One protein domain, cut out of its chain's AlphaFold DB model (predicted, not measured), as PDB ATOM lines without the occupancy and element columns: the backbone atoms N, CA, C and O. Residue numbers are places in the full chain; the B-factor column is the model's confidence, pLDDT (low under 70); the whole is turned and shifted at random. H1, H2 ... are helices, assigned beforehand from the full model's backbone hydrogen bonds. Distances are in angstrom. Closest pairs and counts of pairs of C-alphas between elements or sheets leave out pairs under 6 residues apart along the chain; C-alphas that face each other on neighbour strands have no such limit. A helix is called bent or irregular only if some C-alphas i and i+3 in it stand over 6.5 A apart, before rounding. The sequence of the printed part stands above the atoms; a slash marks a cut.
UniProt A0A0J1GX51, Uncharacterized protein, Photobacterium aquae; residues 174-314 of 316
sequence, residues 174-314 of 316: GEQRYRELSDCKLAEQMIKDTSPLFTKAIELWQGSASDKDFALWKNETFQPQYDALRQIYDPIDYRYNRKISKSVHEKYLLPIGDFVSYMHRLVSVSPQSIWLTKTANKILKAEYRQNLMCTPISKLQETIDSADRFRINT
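Overview. This is residues 174 to 314 of the 316 residues of an uncharacterized protein of Photobacterium aquae (UniProt A0A0J1GX51). H4 is the middle of a flat bundle with H2a, H2b, H3a and H5; H6 folds back beside H5, residues 308 to 314 sticking out. The class is all helix: 141 printed residues with H1 to H6 in order. The whole is compact, radius of gyration of the C-alphas 16.3 A, spans 44 by 39 by 19 A.

Arrangement. H2, residues 183 to 206, and H3, residues 211 to 233, each assigned as one helix by hydrogen bonds, are bent: C-alphas 193 and 196 are 7.0 A apart, 220 and 223 6.9 A. H4, residues 243 to 266, and H5, residues 274 to 294, form a hairpin; C-alphas 252 and 283 are closest, 5.1 A. H4's residues 243 to 253 alone touch H2a, residues 183 to 193; C-alphas 187 and 245 are closest, 4.4 A. H4 has 16 of 20 O i to N i+4 pairs within hydrogen-bond range.

Along the chain. H1, residues 174 to 177, begins at C-alpha (27.454, 18.894, -5.106). H6, residues 297 to 312, is irregular, with C-alphas 298 and 301 7.3 A apart, and ends at C-alpha 312 at (60.927, 28.457, -25.574).

Size, cuts and confidence. The printed part has no cut; H6's mean pLDDT is 41.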
ATOM      1  N   GLY A 174      26.288  18.676  -4.236       65.44
ATOM      2  CA  GLY A 174      27.454  18.894  -5.106       65.44
ATOM      3  C   GLY A 174      27.807  17.619  -5.880       65.44
ATOM      4  O   GLY A 174      28.023  17.644  -7.089       65.44
ATOM      5  N   GLU A 175      27.775  16.467  -5.204       68.81
ATOM      6  CA  GLU A 175      28.021  15.177  -5.847       68.81
ATOM      7  C   GLU A 175      26.880  14.795  -6.797       68.81
ATOM      8  O   GLU A 175      27.154  14.379  -7.922       68.81
ATOM      9  N   GLN A 176      25.613  14.966  -6.388       71.56
ATOM     10  CA  GLN A 176      24.445  14.655  -7.228       71.56
ATOM     11  C   GLN A 176      24.427  15.430  -8.542       71.56
ATOM     12  O   GLN A 176      24.107  14.837  -9.570       71.56
ATOM     13  N   ARG A 177      24.802  16.714  -8.510       78.44
ATOM     14  CA  ARG A 177      24.832  17.596  -9.682       78.44
ATOM     15  C   ARG A 177      25.756  17.107 -10.798       78.44
ATOM     16  O   ARG A 177      25.541  17.489 -11.938       78.44
ATOM     17  N   TYR A 178      26.772  16.310 -10.464       84.75
ATOM     18  CA  TYR A 178      27.798  15.852 -11.401       84.75
ATOM     19  C   TYR A 178      27.933  14.327 -11.439       84.75
ATOM     20  O   TYR A 178      28.978  13.793 -11.837       84.75
ATOM     21  N   ARG A 179      26.902  13.591 -11.004       81.38
ATOM     22  CA  ARG A 179      26.902  12.116 -11.015       81.38
ATOM     23  C   ARG A 179      27.094  11.553 -12.420       81.38
ATOM     24  O   ARG A 179      27.730  10.517 -12.576       81.38
ATOM     25  N   GLU A 180      26.584  12.247 -13.427       85.56
ATOM     26  CA  GLU A 180      26.678  11.902 -14.842       85.56
ATOM     27  C   GLU A 180      28.040  12.237 -15.473       85.56
ATOM     28  O   GLU A 180      28.388  11.693 -16.526       85.56
ATOM     29  N   LEU A 181      28.839  13.100 -14.837       87.88
ATOM     30  CA  LEU A 181      30.179  13.424 -15.313       87.88
ATOM     31  C   LEU A 181      31.192  12.377 -14.847       87.88
ATOM     32  O   LEU A 181      31.420  12.184 -13.649       87.88
ATOM     33  N   SER A 182      31.887  11.774 -15.813       89.31
ATOM     34  CA  SER A 182      33.129  11.033 -15.560       89.31
ATOM     35  C   SER A 182      34.161  11.916 -14.849       89.31
ATOM     36  O   SER A 182      34.136  13.134 -15.026       89.31
ATOM     37  N   ASP A 183      35.127  11.308 -14.159       87.06
ATOM     38  CA  ASP A 183      36.199  12.023 -13.452       87.06
ATOM     39  C   ASP A 183      36.895  13.092 -14.320       87.06
ATOM     40  O   ASP A 183      37.010  14.242 -13.912       87.06
ATOM     41  N   CYS A 184      37.269  12.760 -15.560       88.38
ATOM     42  CA  CYS A 184      37.889  13.730 -16.469       88.38
ATOM     43  C   CYS A 184      36.965  14.886 -16.857       88.38
ATOM     44  O   CYS A 184      37.381  16.035 -16.791       88.38
ATOM     45  N   LYS A 185      35.702  14.606 -17.197       89.06
ATOM     46  CA  LYS A 185      34.724  15.656 -17.526       89.06
ATOM     47  C   LYS A 185      34.477  16.608 -16.355       89.06
ATOM     48  O   LYS A 185      34.345  17.805 -16.571       89.06
ATOM     49  N   LEU A 186      34.428  16.094 -15.123       89.88
ATOM     50  CA  LEU A 186      34.300  16.944 -13.939       89.88
ATOM     51  C   LEU A 186      35.568  17.786 -13.718       89.88
ATOM     52  O   LEU A 186      35.469  18.980 -13.451       89.88
ATOM     53  N   ALA A 187      36.753  17.190 -13.874       88.94
ATOM     54  CA  ALA A 187      38.030  17.899 -13.799       88.94
ATOM     55  C   ALA A 187      38.144  19.028 -14.843       88.94
ATOM     56  O   ALA A 187      38.534  20.143 -14.502       88.94
ATOM     57  N   GLU A 188      37.759  18.759 -16.092       88.44
ATOM     58  CA  GLU A 188      37.705  19.745 -17.179       88.44
ATOM     59  C   GLU A 188      36.716  20.868 -16.871       88.44
ATOM     60  O   GLU A 188      37.039  22.039 -17.061       88.44
ATOM     61  N   GLN A 189      35.533  20.525 -16.357       90.38
ATOM     62  CA  GLN A 189      34.517  21.502 -15.976       90.38
ATOM     63  C   GLN A 189      35.026  22.433 -14.867       90.38
ATOM     64  O   GLN A 189      34.904  23.649 -14.995       90.38
ATOM     65  N   MET A 190      35.681  21.889 -13.833       90.00
ATOM     66  CA  MET A 190      36.302  22.698 -12.778       90.00
ATOM     67  C   MET A 190      37.327  23.680 -13.339       90.00
ATOM     68  O   MET A 190      37.273  24.861 -13.005       90.00
ATOM     69  N   ILE A 191      38.247  23.223 -14.197       87.69
ATOM     70  CA  ILE A 191      39.264  24.094 -14.808       87.69
ATOM     71  C   ILE A 191      38.597  25.164 -15.666       87.69
ATOM     72  O   ILE A 191      38.919  26.339 -15.533       87.69
ATOM     73  N   LYS A 192      37.636  24.782 -16.510       89.81
ATOM     74  CA  LYS A 192      36.914  25.711 -17.381       89.81
ATOM     75  C   LYS A 192      36.244  26.836 -16.593       89.81
ATOM     76  O   LYS A 192      36.310  27.987 -17.018       89.81
ATOM     77  N   ASP A 193      35.633  26.512 -15.458       91.06
ATOM     78  CA  ASP A 193      34.919  27.497 -14.643       91.06
ATOM     79  C   ASP A 193      35.865  28.389 -13.823       91.06
ATOM     80  O   ASP A 193      35.541  29.539 -13.537       91.06
ATOM     81  N   THR A 194      37.046  27.885 -13.453       90.38
ATOM     82  CA  THR A 194      37.983  28.580 -12.548       90.38
ATOM     83  C   THR A 194      39.130  29.296 -13.268       90.38
ATOM     84  O   THR A 194      39.641  30.299 -12.766       90.38
ATOM     85  N   SER A 195      39.512  28.843 -14.465       87.88
ATOM     86  CA  SER A 195      40.605  29.405 -15.272       87.88
ATOM     87  C   SER A 195      40.463  30.908 -15.573       87.88
ATOM     88  O   SER A 195      41.468  31.618 -15.459       87.88
ATOM     89  N   PRO A 196      39.262  31.467 -15.850       91.06
ATOM     90  CA  PRO A 196      39.111  32.911 -16.046       91.06
ATOM     91  C   PRO A 196      39.525  33.744 -14.821       91.06
ATOM     92  O   PRO A 196      40.163  34.787 -14.971       91.06
ATOM     93  N   LEU A 197      39.223  33.268 -13.605       90.75
ATOM     94  CA  LEU A 197      39.606  33.946 -12.360       90.75
ATOM     95  C   LEU A 197      41.124  33.948 -12.171       90.75
ATOM     96  O   LEU A 197      41.709  34.975 -11.823       90.75
ATOM     97  N   PHE A 198      41.766  32.808 -12.432       88.88
ATOM     98  CA  PHE A 198      43.216  32.680 -12.323       88.88
ATOM     99  C   PHE A 198      43.960  33.495 -13.385       88.88
ATOM    100  O   PHE A 198      44.906  34.211 -13.061       88.88
ATOM    101  N   THR A 199      43.495  33.444 -14.635       85.62
ATOM    102  CA  THR A 199      44.040  34.244 -15.741       85.62
ATOM    103  C   THR A 199      44.003  35.725 -15.386       85.62
ATOM    104  O   THR A 199      45.026  36.406 -15.476       85.62
ATOM    105  N   LYS A 200      42.866  36.214 -14.870       87.12
ATOM    106  CA  LYS A 200      42.756  37.617 -14.473       87.12
ATOM    107  C   LYS A 200      43.675  37.980 -13.306       87.12
ATOM    108  O   LYS A 200      44.270  39.057 -13.311       87.12
ATOM    109  N   ALA A 201      43.832  37.083 -12.333       85.94
ATOM    110  CA  ALA A 201      44.770  37.278 -11.231       85.94
ATOM    111  C   ALA A 201      46.218  37.430 -11.732       85.94
ATOM    112  O   ALA A 201      46.927  38.331 -11.286       85.94
ATOM    113  N   ILE A 202      46.649  36.594 -12.686       81.06
ATOM    114  CA  ILE A 202      47.983  36.699 -13.300       81.06
ATOM    115  C   ILE A 202      48.136  38.022 -14.055       81.06
ATOM    116  O   ILE A 202      49.153  38.692 -13.884       81.06
ATOM    117  N   GLU A 203      47.145  38.415 -14.861       83.00
ATOM    118  CA  GLU A 203      47.178  39.687 -15.595       83.00
ATOM    119  C   GLU A 203      47.373  40.875 -14.653       83.00
ATOM    120  O   GLU A 203      48.213  41.733 -14.911       83.00
ATOM    121  N   LEU A 204      46.631  40.922 -13.542       81.62
ATOM    122  CA  LEU A 204      46.746  42.002 -12.561       81.62
ATOM    123  C   LEU A 204      48.092  41.968 -11.827       81.62
ATOM    124  O   LEU A 204      48.660  43.021 -11.547       81.62
ATOM    125  N   TRP A 205      48.622  40.772 -11.553       76.06
ATOM    126  CA  TRP A 205      49.940  40.602 -10.939       76.06
ATOM    127  C   TRP A 205      51.077  41.099 -11.842       76.06
ATOM    128  O   TRP A 205      51.986  41.781 -11.375       76.06
ATOM    129  N   GLN A 206      51.035  40.751 -13.130       73.25
ATOM    130  CA  GLN A 206      52.089  41.067 -14.098       73.25
ATOM    131  C   GLN A 206      51.944  42.472 -14.698       73.25
ATOM    132  O   GLN A 206      52.939  43.101 -15.044       73.25
ATOM    133  N   GLY A 207      50.711  42.965 -14.818       59.88
ATOM    134  CA  GLY A 207      50.351  44.184 -15.540       59.88
ATOM    135  C   GLY A 207      50.463  45.484 -14.746       59.88
ATOM    136  O   GLY A 207      49.918  46.492 -15.186       59.88
ATOM    137  N   SER A 208      51.143  45.496 -13.594       65.06
ATOM    138  CA  SER A 208      51.305  46.686 -12.734       65.06
ATOM    139  C   SER A 208      49.985  47.334 -12.277       65.06
ATOM    140  O   SER A 208      49.907  48.554 -12.138       65.06
ATOM    141  N   ALA A 209      48.937  46.533 -12.049       71.44
ATOM    142  CA  ALA A 209      47.677  47.043 -11.513       71.44
ATOM    143  C   ALA A 209      47.900  47.720 -10.151       71.44
ATOM    144  O   ALA A 209      48.704  47.248  -9.344       71.44
ATOM    145  N   SER A 210      47.183  48.816  -9.889       77.12
ATOM    146  CA  SER A 210      47.279  49.487  -8.593       77.12
ATOM    147  C   SER A 210      46.655  48.637  -7.480       77.12
ATOM    148  O   SER A 210      45.731  47.855  -7.722       77.12
ATOM    149  N   ASP A 211      47.095  48.847  -6.236       77.56
ATOM    150  CA  ASP A 211      46.503  48.256  -5.027       77.56
ATOM    151  C   ASP A 211      44.983  48.421  -4.995       77.56
ATOM    152  O   ASP A 211      44.252  47.495  -4.638       77.56
ATOM    153  N   LYS A 212      44.508  49.602  -5.405       82.00
ATOM    154  CA  LYS A 212      43.089  49.943  -5.445       82.00
ATOM    155  C   LYS A 212      42.340  49.110  -6.482       82.00
ATOM    156  O   LYS A 212      41.295  48.557  -6.151       82.00
ATOM    157  N   ASP A 213      42.865  49.002  -7.700       84.19
ATOM    158  CA  ASP A 213      42.215  48.247  -8.779       84.19
ATOM    159  C   ASP A 213      42.184  46.753  -8.460       84.19
ATOM    160  O   ASP A 213      41.170  46.083  -8.669       84.19
ATOM    161  N   PHE A 214      43.271  46.235  -7.882       85.94
ATOM    162  CA  PHE A 214      43.329  44.854  -7.427       85.94
ATOM    163  C   PHE A 214      42.338  44.590  -6.286       85.94
ATOM    164  O   PHE A 214      41.615  43.596  -6.327       85.94
ATOM    165  N   ALA A 215      42.271  45.466  -5.278       83.31
ATOM    166  CA  ALA A 215      41.334  45.321  -4.166       83.31
ATOM    167  C   ALA A 215      39.871  45.389  -4.629       83.31
ATOM    168  O   ALA A 215      39.048  44.599  -4.164       83.31
ATOM    169  N   LEU A 216      39.561  46.288  -5.569       88.44
ATOM    170  CA  LEU A 216      38.232  46.413  -6.163       88.44
ATOM    171  C   LEU A 216      37.843  45.131  -6.907       88.44
ATOM    172  O   LEU A 216      36.840  44.508  -6.569       88.44
ATOM    173  N   TRP A 217      38.680  44.677  -7.846       92.44
ATOM    174  CA  TRP A 217      38.441  43.432  -8.579       92.44
ATOM    175  C   TRP A 217      38.316  42.230  -7.640       92.44
ATOM    176  O   TRP A 217      37.421  41.399  -7.812       92.44
ATOM    177  N   LYS A 218      39.186  42.140  -6.627       89.56
ATOM    178  CA  LYS A 218      39.152  41.050  -5.655       89.56
ATOM    179  C   LYS A 218      37.788  40.982  -4.966       89.56
ATOM    180  O   LYS A 218      37.193  39.912  -4.913       89.56
ATOM    181  N   ASN A 219      37.309  42.106  -4.443       88.56
ATOM    182  CA  ASN A 219      36.098  42.137  -3.626       88.56
ATOM    183  C   ASN A 219      34.818  42.061  -4.468       88.56
ATOM    184  O   ASN A 219      33.862  41.411  -4.059       88.56
ATOM    185  N   GLU A 220      34.788  42.704  -5.636       92.44
ATOM    186  CA  GLU A 220      33.578  42.784  -6.464       92.44
ATOM    187  C   GLU A 220      33.435  41.611  -7.436       92.44
ATOM    188  O   GLU A 220      32.321  41.237  -7.796       92.44
ATOM    189  N   THR A 221      34.551  41.034  -7.891       92.38
ATOM    190  CA  THR A 221      34.546  40.004  -8.940       92.38
ATOM    191  C   THR A 221      35.086  38.675  -8.442       92.38
ATOM    192  O   THR A 221      34.393  37.665  -8.542       92.38
ATOM    193  N   PHE A 222      36.313  38.652  -7.917       93.62
ATOM    194  CA  PHE A 222      36.974  37.392  -7.583       93.62
ATOM    195  C   PHE A 222      36.280  36.670  -6.433       93.62
ATOM    196  O   PHE A 222      35.869  35.532  -6.614       93.62
ATOM    197  N   GLN A 223      36.147  37.319  -5.272       89.38
ATOM    198  CA  GLN A 223      35.672  36.687  -4.044       89.38
ATOM    199  C   GLN A 223      34.269  36.085  -4.230       89.38
ATOM    200  O   GLN A 223      34.132  34.882  -4.023       89.38
ATOM    201  N   PRO A 224      33.261  36.816  -4.756       89.69
ATOM    202  CA  PRO A 224      31.928  36.245  -4.935       89.69
ATOM    203  C   PRO A 224      31.903  35.053  -5.903       89.69
ATOM    204  O   PRO A 224      31.220  34.060  -5.653       89.69
ATOM    205  N   GLN A 225      32.650  35.126  -7.012       93.38
ATOM    206  CA  GLN A 225      32.688  34.048  -8.008       93.38
ATOM    207  C   GLN A 225      33.472  32.835  -7.508       93.38
ATOM    208  O   GLN A 225      33.039  31.698  -7.690       93.38
ATOM    209  N   TYR A 226      34.614  33.063  -6.866       92.25
ATOM    210  CA  TYR A 226      35.429  32.008  -6.283       92.25
ATOM    211  C   TYR A 226      34.665  31.273  -5.183       92.25
ATOM    212  O   TYR A 226      34.623  30.042  -5.192       92.25
ATOM    213  N   ASP A 227      33.986  32.008  -4.301       87.31
ATOM    214  CA  ASP A 227      33.180  31.418  -3.237       87.31
ATOM    215  C   ASP A 227      32.039  30.591  -3.817       87.31
ATOM    216  O   ASP A 227      31.856  29.456  -3.384       87.31
ATOM    217  N   ALA A 228      31.342  31.094  -4.848       87.88
ATOM    218  CA  ALA A 228      30.321  30.346  -5.586       87.88
ATOM    219  C   ALA A 228      30.861  29.008  -6.129       87.88
ATOM    220  O   ALA A 228      30.217  27.969  -5.973       87.88
ATOM    221  N   LEU A 229      32.064  29.004  -6.711       90.31
ATOM    222  CA  LEU A 229      32.712  27.791  -7.219       90.31
ATOM    223  C   LEU A 229      33.115  26.836  -6.085       90.31
ATOM    224  O   LEU A 229      32.883  25.633  -6.197       90.31
ATOM    225  N   ARG A 230      33.638  27.349  -4.964       88.56
ATOM    226  CA  ARG A 230      33.896  26.548  -3.755       88.56
ATOM    227  C   ARG A 230      32.606  25.895  -3.239       88.56
ATOM    228  O   ARG A 230      32.634  24.716  -2.899       88.56
ATOM    229  N   GLN A 231      31.454  26.585  -3.276       82.06
ATOM    230  CA  GLN A 231      30.159  25.991  -2.885       82.06
ATOM    231  C   GLN A 231      29.769  24.793  -3.752       82.06
ATOM    232  O   GLN A 231      29.124  23.866  -3.271       82.06
ATOM    233  N   ILE A 232      30.122  24.839  -5.035       86.94
ATOM    234  CA  ILE A 232      29.779  23.806  -6.007       86.94
ATOM    235  C   ILE A 232      30.691  22.585  -5.838       86.94
ATOM    236  O   ILE A 232      30.209  21.453  -5.895       86.94
ATOM    237  N   TYR A 233      31.992  22.813  -5.643       88.19
ATOM    238  CA  TYR A 233      33.008  21.766  -5.753       88.19
ATOM    239  C   TYR A 233      33.483  21.186  -4.414       88.19
ATOM    240  O   TYR A 233      33.722  19.985  -4.345       88.19
ATOM    241  N   ASP A 234      33.563  21.969  -3.335       85.12
ATOM    242  CA  ASP A 234      34.025  21.464  -2.029       85.12
ATOM    243  C   ASP A 234      33.154  20.366  -1.409       85.12
ATOM    244  O   ASP A 234      33.704  19.474  -0.759       85.12
ATOM    245  N   PRO A 235      31.813  20.384  -1.555       76.62
ATOM    246  CA  PRO A 235      30.987  19.337  -0.963       76.62
ATOM    247  C   PRO A 235      31.132  17.969  -1.640       76.62
ATOM    248  O   PRO A 235      30.609  16.983  -1.119       76.62
ATOM    249  N   ILE A 236      31.790  17.891  -2.804       79.12
ATOM    250  CA  ILE A 236      31.926  16.654  -3.578       79.12
ATOM    251  C   ILE A 236      32.853  15.678  -2.846       79.12
ATOM    252  O   ILE A 236      33.998  15.992  -2.525       79.12
ATOM    253  N   ASP A 237      32.382  14.448  -2.629       77.00
ATOM    254  CA  ASP A 237      33.227  13.381  -2.100       77.00
ATOM    255  C   ASP A 237      34.149  12.819  -3.194       77.00
ATOM    256  O   ASP A 237      33.726  12.149  -4.139       77.00
ATOM    257  N   TYR A 238      35.448  13.072  -3.050       76.31
ATOM    258  CA  TYR A 238      36.469  12.612  -3.989       76.31
ATOM    259  C   TYR A 238      37.126  11.270  -3.608       76.31
ATOM    260  O   TYR A 238      38.123  10.874  -4.225       76.31
ATOM    261  N   ARG A 239      36.631  10.561  -2.583       65.69
ATOM    262  CA  ARG A 239      37.301   9.368  -2.028       65.69
ATOM    263  C   ARG A 239      37.348   8.171  -2.981       65.69
ATOM    264  O   ARG A 239      38.325   7.423  -2.938       65.69
ATOM    265  N   TYR A 240      36.369   8.013  -3.875       60.84
ATOM    266  CA  TYR A 240      36.289   6.864  -4.784       60.84
ATOM    267  C   TYR A 240      36.028   7.308  -6.233       60.84
ATOM    268  O   TYR A 240      35.124   8.086  -6.505       60.84
ATOM    269  N   ASN A 241      36.838   6.818  -7.180       69.12
ATOM    270  CA  ASN A 241      36.710   7.032  -8.637       69.12
ATOM    271  C   ASN A 241      36.789   8.476  -9.171       69.12
ATOM    272  O   ASN A 241      36.596   8.673 -10.368       69.12
ATOM    273  N   ARG A 242      37.126   9.469  -8.337       82.62
ATOM    274  CA  ARG A 242      37.301  10.873  -8.752       82.62
ATOM    275  C   ARG A 242      38.710  11.424  -8.484       82.62
ATOM    276  O   ARG A 242      38.870  12.531  -7.975       82.62
ATOM    277  N   LYS A 243      39.751  10.631  -8.765       85.62
ATOM    278  CA  LYS A 243      41.159  10.959  -8.448       85.62
ATOM    279  C   LYS A 243      41.678  12.179  -9.215       85.62
ATOM    280  O   LYS A 243      42.471  12.945  -8.666       85.62
ATOM    281  N   ILE A 244      41.275  12.348 -10.472       85.25
ATOM    282  CA  ILE A 244      41.718  13.462 -11.318       85.25
ATOM    283  C   ILE A 244      41.048  14.745 -10.839       85.25
ATOM    284  O   ILE A 244      41.737  15.722 -10.553       85.25
ATOM    285  N   SER A 245      39.731  14.701 -10.653       87.81
ATOM    286  CA  SER A 245      38.934  15.786 -10.090       87.81
ATOM    287  C   SER A 245      39.449  16.206  -8.718       87.81
ATOM    288  O   SER A 245      39.644  17.394  -8.493       87.81
ATOM    289  N   LYS A 246      39.784  15.243  -7.846       86.62
ATOM    290  CA  LYS A 246      40.447  15.504  -6.563       86.62
ATOM    291  C   LYS A 246      41.729  16.304  -6.745       86.62
ATOM    292  O   LYS A 246      41.952  17.305  -6.079       86.62
ATOM    293  N   SER A 247      42.587  15.864  -7.665       85.12
ATOM    294  CA  SER A 247      43.859  16.536  -7.906       85.12
ATOM    295  C   SER A 247      43.675  17.938  -8.488       85.12
ATOM    296  O   SER A 247      44.515  18.789  -8.214       85.12
ATOM    297  N   VAL A 248      42.645  18.181  -9.299       87.00
ATOM    298  CA  VAL A 248      42.308  19.526  -9.791       87.00
ATOM    299  C   VAL A 248      41.779  20.382  -8.649       87.00
ATOM    300  O   VAL A 248      42.286  21.474  -8.433       87.00
ATOM    301  N   HIS A 249      40.840  19.878  -7.858       88.25
ATOM    302  CA  HIS A 249      40.330  20.580  -6.685       88.25
ATOM    303  C   HIS A 249      41.477  21.002  -5.744       88.25
ATOM    304  O   HIS A 249      41.730  22.193  -5.565       88.25
ATOM    305  N   GLU A 250      42.288  20.046  -5.282       83.81
ATOM    306  CA  GLU A 250      43.355  20.284  -4.300       83.81
ATOM    307  C   GLU A 250      44.545  21.098  -4.835       83.81
ATOM    308  O   GLU A 250      45.241  21.777  -4.074       83.81
ATOM    309  N   LYS A 251      44.866  20.979  -6.133       83.31
ATOM    310  CA  LYS A 251      46.097  21.563  -6.706       83.31
ATOM    311  C   LYS A 251      45.854  22.709  -7.679       83.31
ATOM    312  O   LYS A 251      46.836  23.339  -8.068       83.31
ATOM    313  N   TYR A 252      44.606  22.970  -8.049       84.50
ATOM    314  CA  TYR A 252      44.215  24.045  -8.957       84.50
ATOM    315  C   TYR A 252      43.206  24.985  -8.299       84.50
ATOM    316  O   TYR A 252      43.560  26.134  -8.060       84.50
ATOM    317  N   LEU A 253      42.017  24.502  -7.915       89.75
ATOM    318  CA  LEU A 253      40.978  25.356  -7.322       89.75
ATOM    319  C   LEU A 253      41.451  25.997  -6.010       89.75
ATOM    320  O   LEU A 253      41.505  27.222  -5.932       89.75
ATOM    321  N   LEU A 254      41.840  25.202  -5.005       86.81
ATOM    322  CA  LEU A 254      42.223  25.750  -3.693       86.81
ATOM    323  C   LEU A 254      43.419  26.722  -3.770       86.81
ATOM    324  O   LEU A 254      43.345  27.808  -3.189       86.81
ATOM    325  N   PRO A 255      44.505  26.414  -4.515       86.50
ATOM    326  CA  PRO A 255      45.643  27.325  -4.602       86.50
ATOM    327  C   PRO A 255      45.358  28.656  -5.312       86.50
ATOM    328  O   PRO A 255      46.126  29.596  -5.111       86.50
ATOM    329  N   ILE A 256      44.297  28.771  -6.123       88.56
ATOM    330  CA  ILE A 256      43.895  30.056  -6.725       88.56
ATOM    331  C   ILE A 256      43.459  31.043  -5.632       88.56
ATOM    332  O   ILE A 256      43.892  32.198  -5.647       88.56
ATOM    333  N   GLY A 257      42.672  30.590  -4.651       86.19
ATOM    334  CA  GLY A 257      42.287  31.407  -3.495       86.19
ATOM    335  C   GLY A 257      43.495  31.863  -2.675       86.19
ATOM    336  O   GLY A 257      43.610  33.047  -2.337       86.19
ATOM    337  N   ASP A 258      44.441  30.951  -2.431       81.44
ATOM    338  CA  ASP A 258      45.695  31.257  -1.729       81.44
ATOM    339  C   ASP A 258      46.531  32.292  -2.498       81.44
ATOM    340  O   ASP A 258      47.079  33.227  -1.910       81.44
ATOM    341  N   PHE A 259      46.615  32.143  -3.823       83.94
ATOM    342  CA  PHE A 259      47.347  33.049  -4.702       83.94
ATOM    343  C   PHE A 259      46.793  34.475  -4.625       83.94
ATOM    344  O   PHE A 259      47.548  35.398  -4.319       83.94
ATOM    345  N   VAL A 260      45.483  34.662  -4.815       86.00
ATOM    346  CA  VAL A 260      44.844  35.991  -4.774       86.00
ATOM    347  C   VAL A 260      44.896  36.605  -3.373       86.00
ATOM    348  O   VAL A 260      45.169  37.800  -3.219       86.00
ATOM    349  N   SER A 261      44.710  35.797  -2.329       80.31
ATOM    350  CA  SER A 261      44.841  36.257  -0.942       80.31
ATOM    351  C   SER A 261      46.247  36.773  -0.642       80.31
ATOM    352  O   SER A 261      46.407  37.800   0.020       80.31
ATOM    353  N   TYR A 262      47.272  36.094  -1.155       74.31
ATOM    354  CA  TYR A 262      48.660  36.483  -0.951       74.31
ATOM    355  C   TYR A 262      49.091  37.654  -1.842       74.31
ATOM    356  O   TYR A 262      49.838  38.513  -1.378       74.31
ATOM    357  N   MET A 263      48.573  37.759  -3.070       76.12
ATOM    358  CA  MET A 263      48.733  38.961  -3.897       76.12
ATOM    359  C   MET A 263      48.266  40.209  -3.145       76.12
ATOM    360  O   MET A 263      49.010  41.180  -3.065       76.12
ATOM    361  N   HIS A 264      47.095  40.158  -2.502       73.62
ATOM    362  CA  HIS A 264      46.575  41.286  -1.722       73.62
ATOM    363  C   HIS A 264      47.541  41.765  -0.629       73.62
ATOM    364  O   HIS A 264      47.646  42.958  -0.373       73.62
ATOM    365  N   ARG A 265      48.269  40.834  -0.000       65.81
ATOM    366  CA  ARG A 265      49.251  41.131   1.055       65.81
ATOM    367  C   ARG A 265      50.568  41.709   0.523       65.81
ATOM    368  O   ARG A 265      51.351  42.226   1.310       65.81
ATOM    369  N   LEU A 266      50.849  41.562  -0.773       62.88
ATOM    370  CA  LEU A 266      52.152  41.863  -1.378       62.88
ATOM    371  C   LEU A 266      52.156  42.982  -2.402       62.88
ATOM    372  O   LEU A 266      53.227  43.513  -2.696       62.88
ATOM    373  N   VAL A 267      50.992  43.336  -2.930       54.59
ATOM    374  CA  VAL A 267      50.833  44.503  -3.795       54.59
ATOM    375  C   VAL A 267      51.341  45.780  -3.078       54.59
ATOM    376  O   VAL A 267      51.919  46.645  -3.721       54.59
ATOM    377  N   SER A 268      51.394  45.776  -1.739       48.44
ATOM    378  CA  SER A 268      52.037  46.809  -0.916       48.44
ATOM    379  C   SER A 268      53.562  46.685  -0.686       48.44
ATOM    380  O   SER A 268      54.118  47.550  -0.012       48.44
ATOM    381  N   VAL A 269      54.263  45.623  -1.134       45.69
ATOM    382  CA  VAL A 269      55.656  45.342  -0.685       45.69
ATOM    383  C   VAL A 269      56.660  44.964  -1.790       45.69
ATOM    384  O   VAL A 269      57.819  45.346  -1.658       45.69
ATOM    385  N   SER A 270      56.293  44.245  -2.864       52.41
ATOM    386  CA  SER A 270      57.147  44.055  -4.067       52.41
ATOM    387  C   SER A 270      56.506  43.098  -5.098       52.41
ATOM    388  O   SER A 270      56.062  42.012  -4.713       52.41
ATOM    389  N   PRO A 271      56.556  43.401  -6.414       51.94
ATOM    390  CA  PRO A 271      56.067  42.520  -7.487       51.94
ATOM    391  C   PRO A 271      56.804  41.169  -7.629       51.94
ATOM    392  O   PRO A 271      56.280  40.244  -8.246       51.94
ATOM    393  N   GLN A 272      58.007  41.015  -7.061       59.06
ATOM    394  CA  GLN A 272      58.922  39.887  -7.327       59.06
ATOM    395  C   GLN A 272      58.905  38.806  -6.235       59.06
ATOM    396  O   GLN A 272      59.939  38.283  -5.813       59.06
ATOM    397  N   SER A 273      57.724  38.455  -5.733       62.19
ATOM    398  CA  SER A 273      57.628  37.444  -4.682       62.19
ATOM    399  C   SER A 273      57.867  36.030  -5.210       62.19
ATOM    400  O   SER A 273      57.048  35.466  -5.934       62.19
ATOM    401  N   ILE A 274      58.960  35.412  -4.752       63.41
ATOM    402  CA  ILE A 274      59.330  34.017  -5.049       63.41
ATOM    403  C   ILE A 274      58.179  33.046  -4.742       63.41
ATOM    404  O   ILE A 274      58.019  32.035  -5.428       63.41
ATOM    405  N   TRP A 275      57.372  33.325  -3.713       66.50
ATOM    406  CA  TRP A 275      56.238  32.473  -3.358       66.50
ATOM    407  C   TRP A 275      55.105  32.574  -4.385       66.50
ATOM    408  O   TRP A 275      54.608  31.533  -4.805       66.50
ATOM    409  N   LEU A 276      54.752  33.782  -4.853       65.31
ATOM    410  CA  LEU A 276      53.719  33.963  -5.888       65.31
ATOM    411  C   LEU A 276      54.094  33.211  -7.162       65.31
ATOM    412  O   LEU A 276      53.292  32.432  -7.671       65.31
ATOM    413  N   THR A 277      55.344  33.345  -7.611       67.56
ATOM    414  CA  THR A 277      55.851  32.621  -8.782       67.56
ATOM    415  C   THR A 277      55.788  31.103  -8.587       67.56
ATOM    416  O   THR A 277      55.385  30.373  -9.492       67.56
ATOM    417  N   LYS A 278      56.151  30.592  -7.401       73.75
ATOM    418  CA  LYS A 278      56.052  29.153  -7.092       73.75
ATOM    419  C   LYS A 278      54.605  28.659  -7.100       73.75
ATOM    420  O   LYS A 278      54.350  27.587  -7.648       73.75
ATOM    421  N   THR A 279      53.677  29.416  -6.518       72.69
ATOM    422  CA  THR A 279      52.251  29.066  -6.475       72.69
ATOM    423  C   THR A 279      51.637  29.103  -7.873       72.69
ATOM    424  O   THR A 279      51.031  28.115  -8.279       72.69
ATOM    425  N   ALA A 280      51.896  30.149  -8.664       73.44
ATOM    426  CA  ALA A 280      51.454  30.235 -10.057       73.44
ATOM    427  C   ALA A 280      51.974  29.056 -10.900       73.44
ATOM    428  O   ALA A 280      51.202  28.386 -11.582       73.44
ATOM    429  N   ASN A 281      53.261  28.712 -10.778       72.62
ATOM    430  CA  ASN A 281      53.839  27.554 -11.467       72.62
ATOM    431  C   ASN A 281      53.217  26.220 -11.023       72.62
ATOM    432  O   ASN A 281      53.086  25.300 -11.832       72.62
ATOM    433  N   LYS A 282      52.835  26.084  -9.745       76.19
ATOM    434  CA  LYS A 282      52.132  24.896  -9.240       76.19
ATOM    435  C   LYS A 282      50.749  24.764  -9.887       76.19
ATOM    436  O   LYS A 282      50.410  23.657 -10.303       76.19
ATOM    437  N   ILE A 283      50.013  25.872 -10.001       74.06
ATOM    438  CA  ILE A 283      48.684  25.937 -10.629       74.06
ATOM    439  C   ILE A 283      48.788  25.587 -12.122       74.06
ATOM    440  O   ILE A 283      48.167  24.623 -12.566       74.06
ATOM    441  N   LEU A 284      49.674  26.255 -12.872       75.62
ATOM    442  CA  LEU A 284      49.900  25.987 -14.304       75.62
ATOM    443  C   LEU A 284      50.327  24.535 -14.572       75.62
ATOM    444  O   LEU A 284      49.874  23.892 -15.518       75.62
ATOM    445  N   LYS A 285      51.180  23.968 -13.711       76.81
ATOM    446  CA  LYS A 285      51.594  22.563 -13.819       76.81
ATOM    447  C   LYS A 285      50.449  21.591 -13.532       76.81
ATOM    448  O   LYS A 285      50.462  20.486 -14.077       76.81
ATOM    449  N   ALA A 286      49.506  21.946 -12.659       68.62
ATOM    450  CA  ALA A 286      48.325  21.129 -12.389       68.62
ATOM    451  C   ALA A 286      47.388  21.103 -13.606       68.62
ATOM    452  O   ALA A 286      46.988  20.014 -14.016       68.62
ATOM    453  N   GLU A 287      47.145  22.259 -14.228       69.56
ATOM    454  CA  GLU A 287      46.369  22.393 -15.470       69.56
ATOM    455  C   GLU A 287      46.990  21.575 -16.612       69.56
ATOM    456  O   GLU A 287      46.342  20.713 -17.202       69.56
ATOM    457  N   TYR A 288      48.299  21.726 -16.842       72.38
ATOM    458  CA  TYR A 288      49.014  20.955 -17.863       72.38
ATOM    459  C   TYR A 288      48.961  19.435 -17.623       72.38
ATOM    460  O   TYR A 288      48.747  18.649 -18.547       72.38
ATOM    461  N   ARG A 289      49.147  18.989 -16.373       67.62
ATOM    462  CA  ARG A 289      49.073  17.559 -16.023       67.62
ATOM    463  C   ARG A 289      47.678  16.983 -16.224       67.62
ATOM    464  O   ARG A 289      47.583  15.824 -16.620       67.62
ATOM    465  N   GLN A 290      46.629  17.751 -15.944       65.12
ATOM    466  CA  GLN A 290      45.262  17.308 -16.195       65.12
ATOM    467  C   GLN A 290      45.029  17.118 -17.694       65.12
ATOM    468  O   GLN A 290      44.551  16.049 -18.073       65.12
ATOM    469  N   ASN A 291      45.447  18.074 -18.532       64.69
ATOM    470  CA  ASN A 291      45.335  17.931 -19.982       64.69
ATOM    471  C   ASN A 291      45.994  16.622 -20.440       64.69
ATOM    472  O   ASN A 291      45.370  15.839 -21.143       64.69
ATOM    473  N   LEU A 292      47.184  16.277 -19.941       63.41
ATOM    474  CA  LEU A 292      47.832  14.997 -20.265       63.41
ATOM    475  C   LEU A 292      47.089  13.747 -19.754       63.41
ATOM    476  O   LEU A 292      47.131  12.715 -20.415       63.41
ATOM    477  N   MET A 293      46.443  13.807 -18.585       67.12
ATOM    478  CA  MET A 293      45.738  12.659 -17.987       67.12
ATOM    479  C   MET A 293      44.356  12.403 -18.600       67.12
ATOM    480  O   MET A 293      43.883  11.269 -18.559       67.12
ATOM    481  N   CYS A 294      43.716  13.437 -19.151       71.69
ATOM    482  CA  CYS A 294      42.389  13.353 -19.762       71.69
ATOM    483  C   CYS A 294      42.412  13.337 -21.295       71.69
ATOM    484  O   CYS A 294      41.385  13.074 -21.921       71.69
ATOM    485  N   THR A 295      43.581  13.533 -21.910       62.44
ATOM    486  CA  THR A 295      43.758  13.383 -23.355       62.44
ATOM    487  C   THR A 295      43.845  11.896 -23.721       62.44
ATOM    488  O   THR A 295      44.726  11.194 -23.218       62.44
ATOM    489  N   PRO A 296      42.974  11.381 -24.612       54.34
ATOM    490  CA  PRO A 296      43.117  10.033 -25.152       54.34
ATOM    491  C   PRO A 296      44.511   9.851 -25.763       54.34
ATOM    492  O   PRO A 296      45.017  10.774 -26.400       54.34
ATOM    493  N   ILE A 297      45.112   8.661 -25.644       46.66
ATOM    494  CA  ILE A 297      46.463   8.356 -26.175       46.66
ATOM    495  C   ILE A 297      46.635   8.803 -27.640       46.66
ATOM    496  O   ILE A 297      47.704   9.265 -28.024       46.66
ATOM    497  N   SER A 298      45.563   8.776 -28.435       40.22
ATOM    498  CA  SER A 298      45.547   9.223 -29.830       40.22
ATOM    499  C   SER A 298      45.731  10.736 -30.056       40.22
ATOM    500  O   SER A 298      45.927  11.137 -31.195       40.22
ATOM    501  N   LYS A 299      45.646  11.579 -29.018       45.28
ATOM    502  CA  LYS A 299      45.780  13.052 -29.082       45.28
ATOM    503  C   LYS A 299      46.983  13.601 -28.291       45.28
ATOM    504  O   LYS A 299      47.227  14.805 -28.264       45.28
ATOM    505  N   LEU A 300      47.759  12.721 -27.655       42.44
ATOM    506  CA  LEU A 300      48.918  13.097 -26.836       42.44
ATOM    507  C   LEU A 300      50.068  13.703 -27.666       42.44
ATOM    508  O   LEU A 300      50.784  14.561 -27.157       42.44
ATOM    509  N   GLN A 301      50.190  13.339 -28.948       41.97
ATOM    510  CA  GLN A 301      51.221  13.867 -29.852       41.97
ATOM    511  C   GLN A 301      51.075  15.385 -30.085       41.97
ATOM    512  O   GLN A 301      52.040  16.127 -29.954       41.97
ATOM    513  N   GLU A 302      49.847  15.870 -30.300       45.88
ATOM    514  CA  GLU A 302      49.558  17.300 -30.509       45.88
ATOM    515  C   GLU A 302      49.767  18.130 -29.229       45.88
ATOM    516  O   GLU A 302      50.146  19.302 -29.274       45.88
ATOM    517  N   THR A 303      49.559  17.510 -28.063       45.19
ATOM    518  CA  THR A 303      49.743  18.163 -26.757       45.19
ATOM    519  C   THR A 303      51.233  18.329 -26.429       45.19
ATOM    520  O   THR A 303      51.632  19.379 -25.928       45.19
ATOM    521  N   ILE A 304      52.070  17.347 -26.782       45.41
ATOM    522  CA  ILE A 304      53.536  17.430 -26.659       45.41
ATOM    523  C   ILE A 304      54.098  18.542 -27.565       45.41
ATOM    524  O   ILE A 304      54.864  19.382 -27.093       45.41
ATOM    525  N   ASP A 305      53.615  18.646 -28.807       44.22
ATOM    526  CA  ASP A 305      54.064  19.659 -29.778       44.22
ATOM    527  C   ASP A 305      53.678  21.109 -29.395       44.22
ATOM    528  O   ASP A 305      54.257  22.082 -29.894       44.22
ATOM    529  N   SER A 306      52.698  21.282 -28.499       44.38
ATOM    530  CA  SER A 306      52.311  22.588 -27.937       44.38
ATOM    531  C   SER A 306      53.097  22.958 -26.671       44.38
ATOM    532  O   SER A 306      53.409  24.132 -26.457       44.38
ATOM    533  N   ALA A 307      53.489  21.968 -25.864       39.34
ATOM    534  CA  ALA A 307      54.262  22.163 -24.640       39.34
ATOM    535  C   ALA A 307      55.697  22.640 -24.918       39.34
ATOM    536  O   ALA A 307      56.219  23.498 -24.200       39.34
ATOM    537  N   ASP A 308      56.307  22.156 -26.004       36.69
ATOM    538  CA  ASP A 308      57.636  22.605 -26.431       36.69
ATOM    539  C   ASP A 308      57.645  24.076 -26.884       36.69
ATOM    540  O   ASP A 308      58.649  24.771 -26.710       36.69
ATOM    541  N   ARG A 309      56.506  24.623 -27.337       38.94
ATOM    542  CA  ARG A 309      56.381  26.064 -27.633       38.94
ATOM    543  C   ARG A 309      56.337  26.924 -26.371       38.94
ATOM    544  O   ARG A 309      56.857  28.036 -26.380       38.94
ATOM    545  N   PHE A 310      55.773  26.415 -25.275       35.28
ATOM    546  CA  PHE A 310      55.727  27.137 -23.997       35.28
ATOM    547  C   PHE A 310      57.109  27.233 -23.338       35.28
ATOM    548  O   PHE A 310      57.437  28.243 -22.719       35.28
ATOM    549  N   ARG A 311      57.955  26.210 -23.521       34.25
ATOM    550  CA  ARG A 311      59.300  26.153 -22.933       34.25
ATOM    551  C   ARG A 311      60.280  27.153 -23.562       34.25
ATOM    552  O   ARG A 311      61.176  27.635 -22.872       34.25
ATOM    553  N   ILE A 312      60.077  27.508 -24.834       35.91
ATOM    554  CA  ILE A 312      60.927  28.457 -25.574       35.91
ATOM    555  C   ILE A 312      60.689  29.916 -25.133       35.91
ATOM    556  O   ILE A 312      61.614  30.723 -25.180       35.91
ATOM    557  N   ASN A 313      59.505  30.256 -24.611       34.25
ATOM    558  CA  ASN A 313      59.174  31.635 -24.213       34.25
ATOM    559  C   ASN A 313      59.508  31.990 -22.754       34.25
ATOM    560  O   ASN A 313      59.409  33.151 -22.380       34.25
ATOM    561  N   THR A 314      59.935  31.028 -21.933       34.22
ATOM    562  CA  THR A 314      60.360  31.270 -20.537       34.22
ATOM    563  C   THR A 314      61.881  31.362 -20.354       34.22
ATOM    564  O   THR A 314      62.356  31.447 -19.224       34.22
TER     565      THR A 314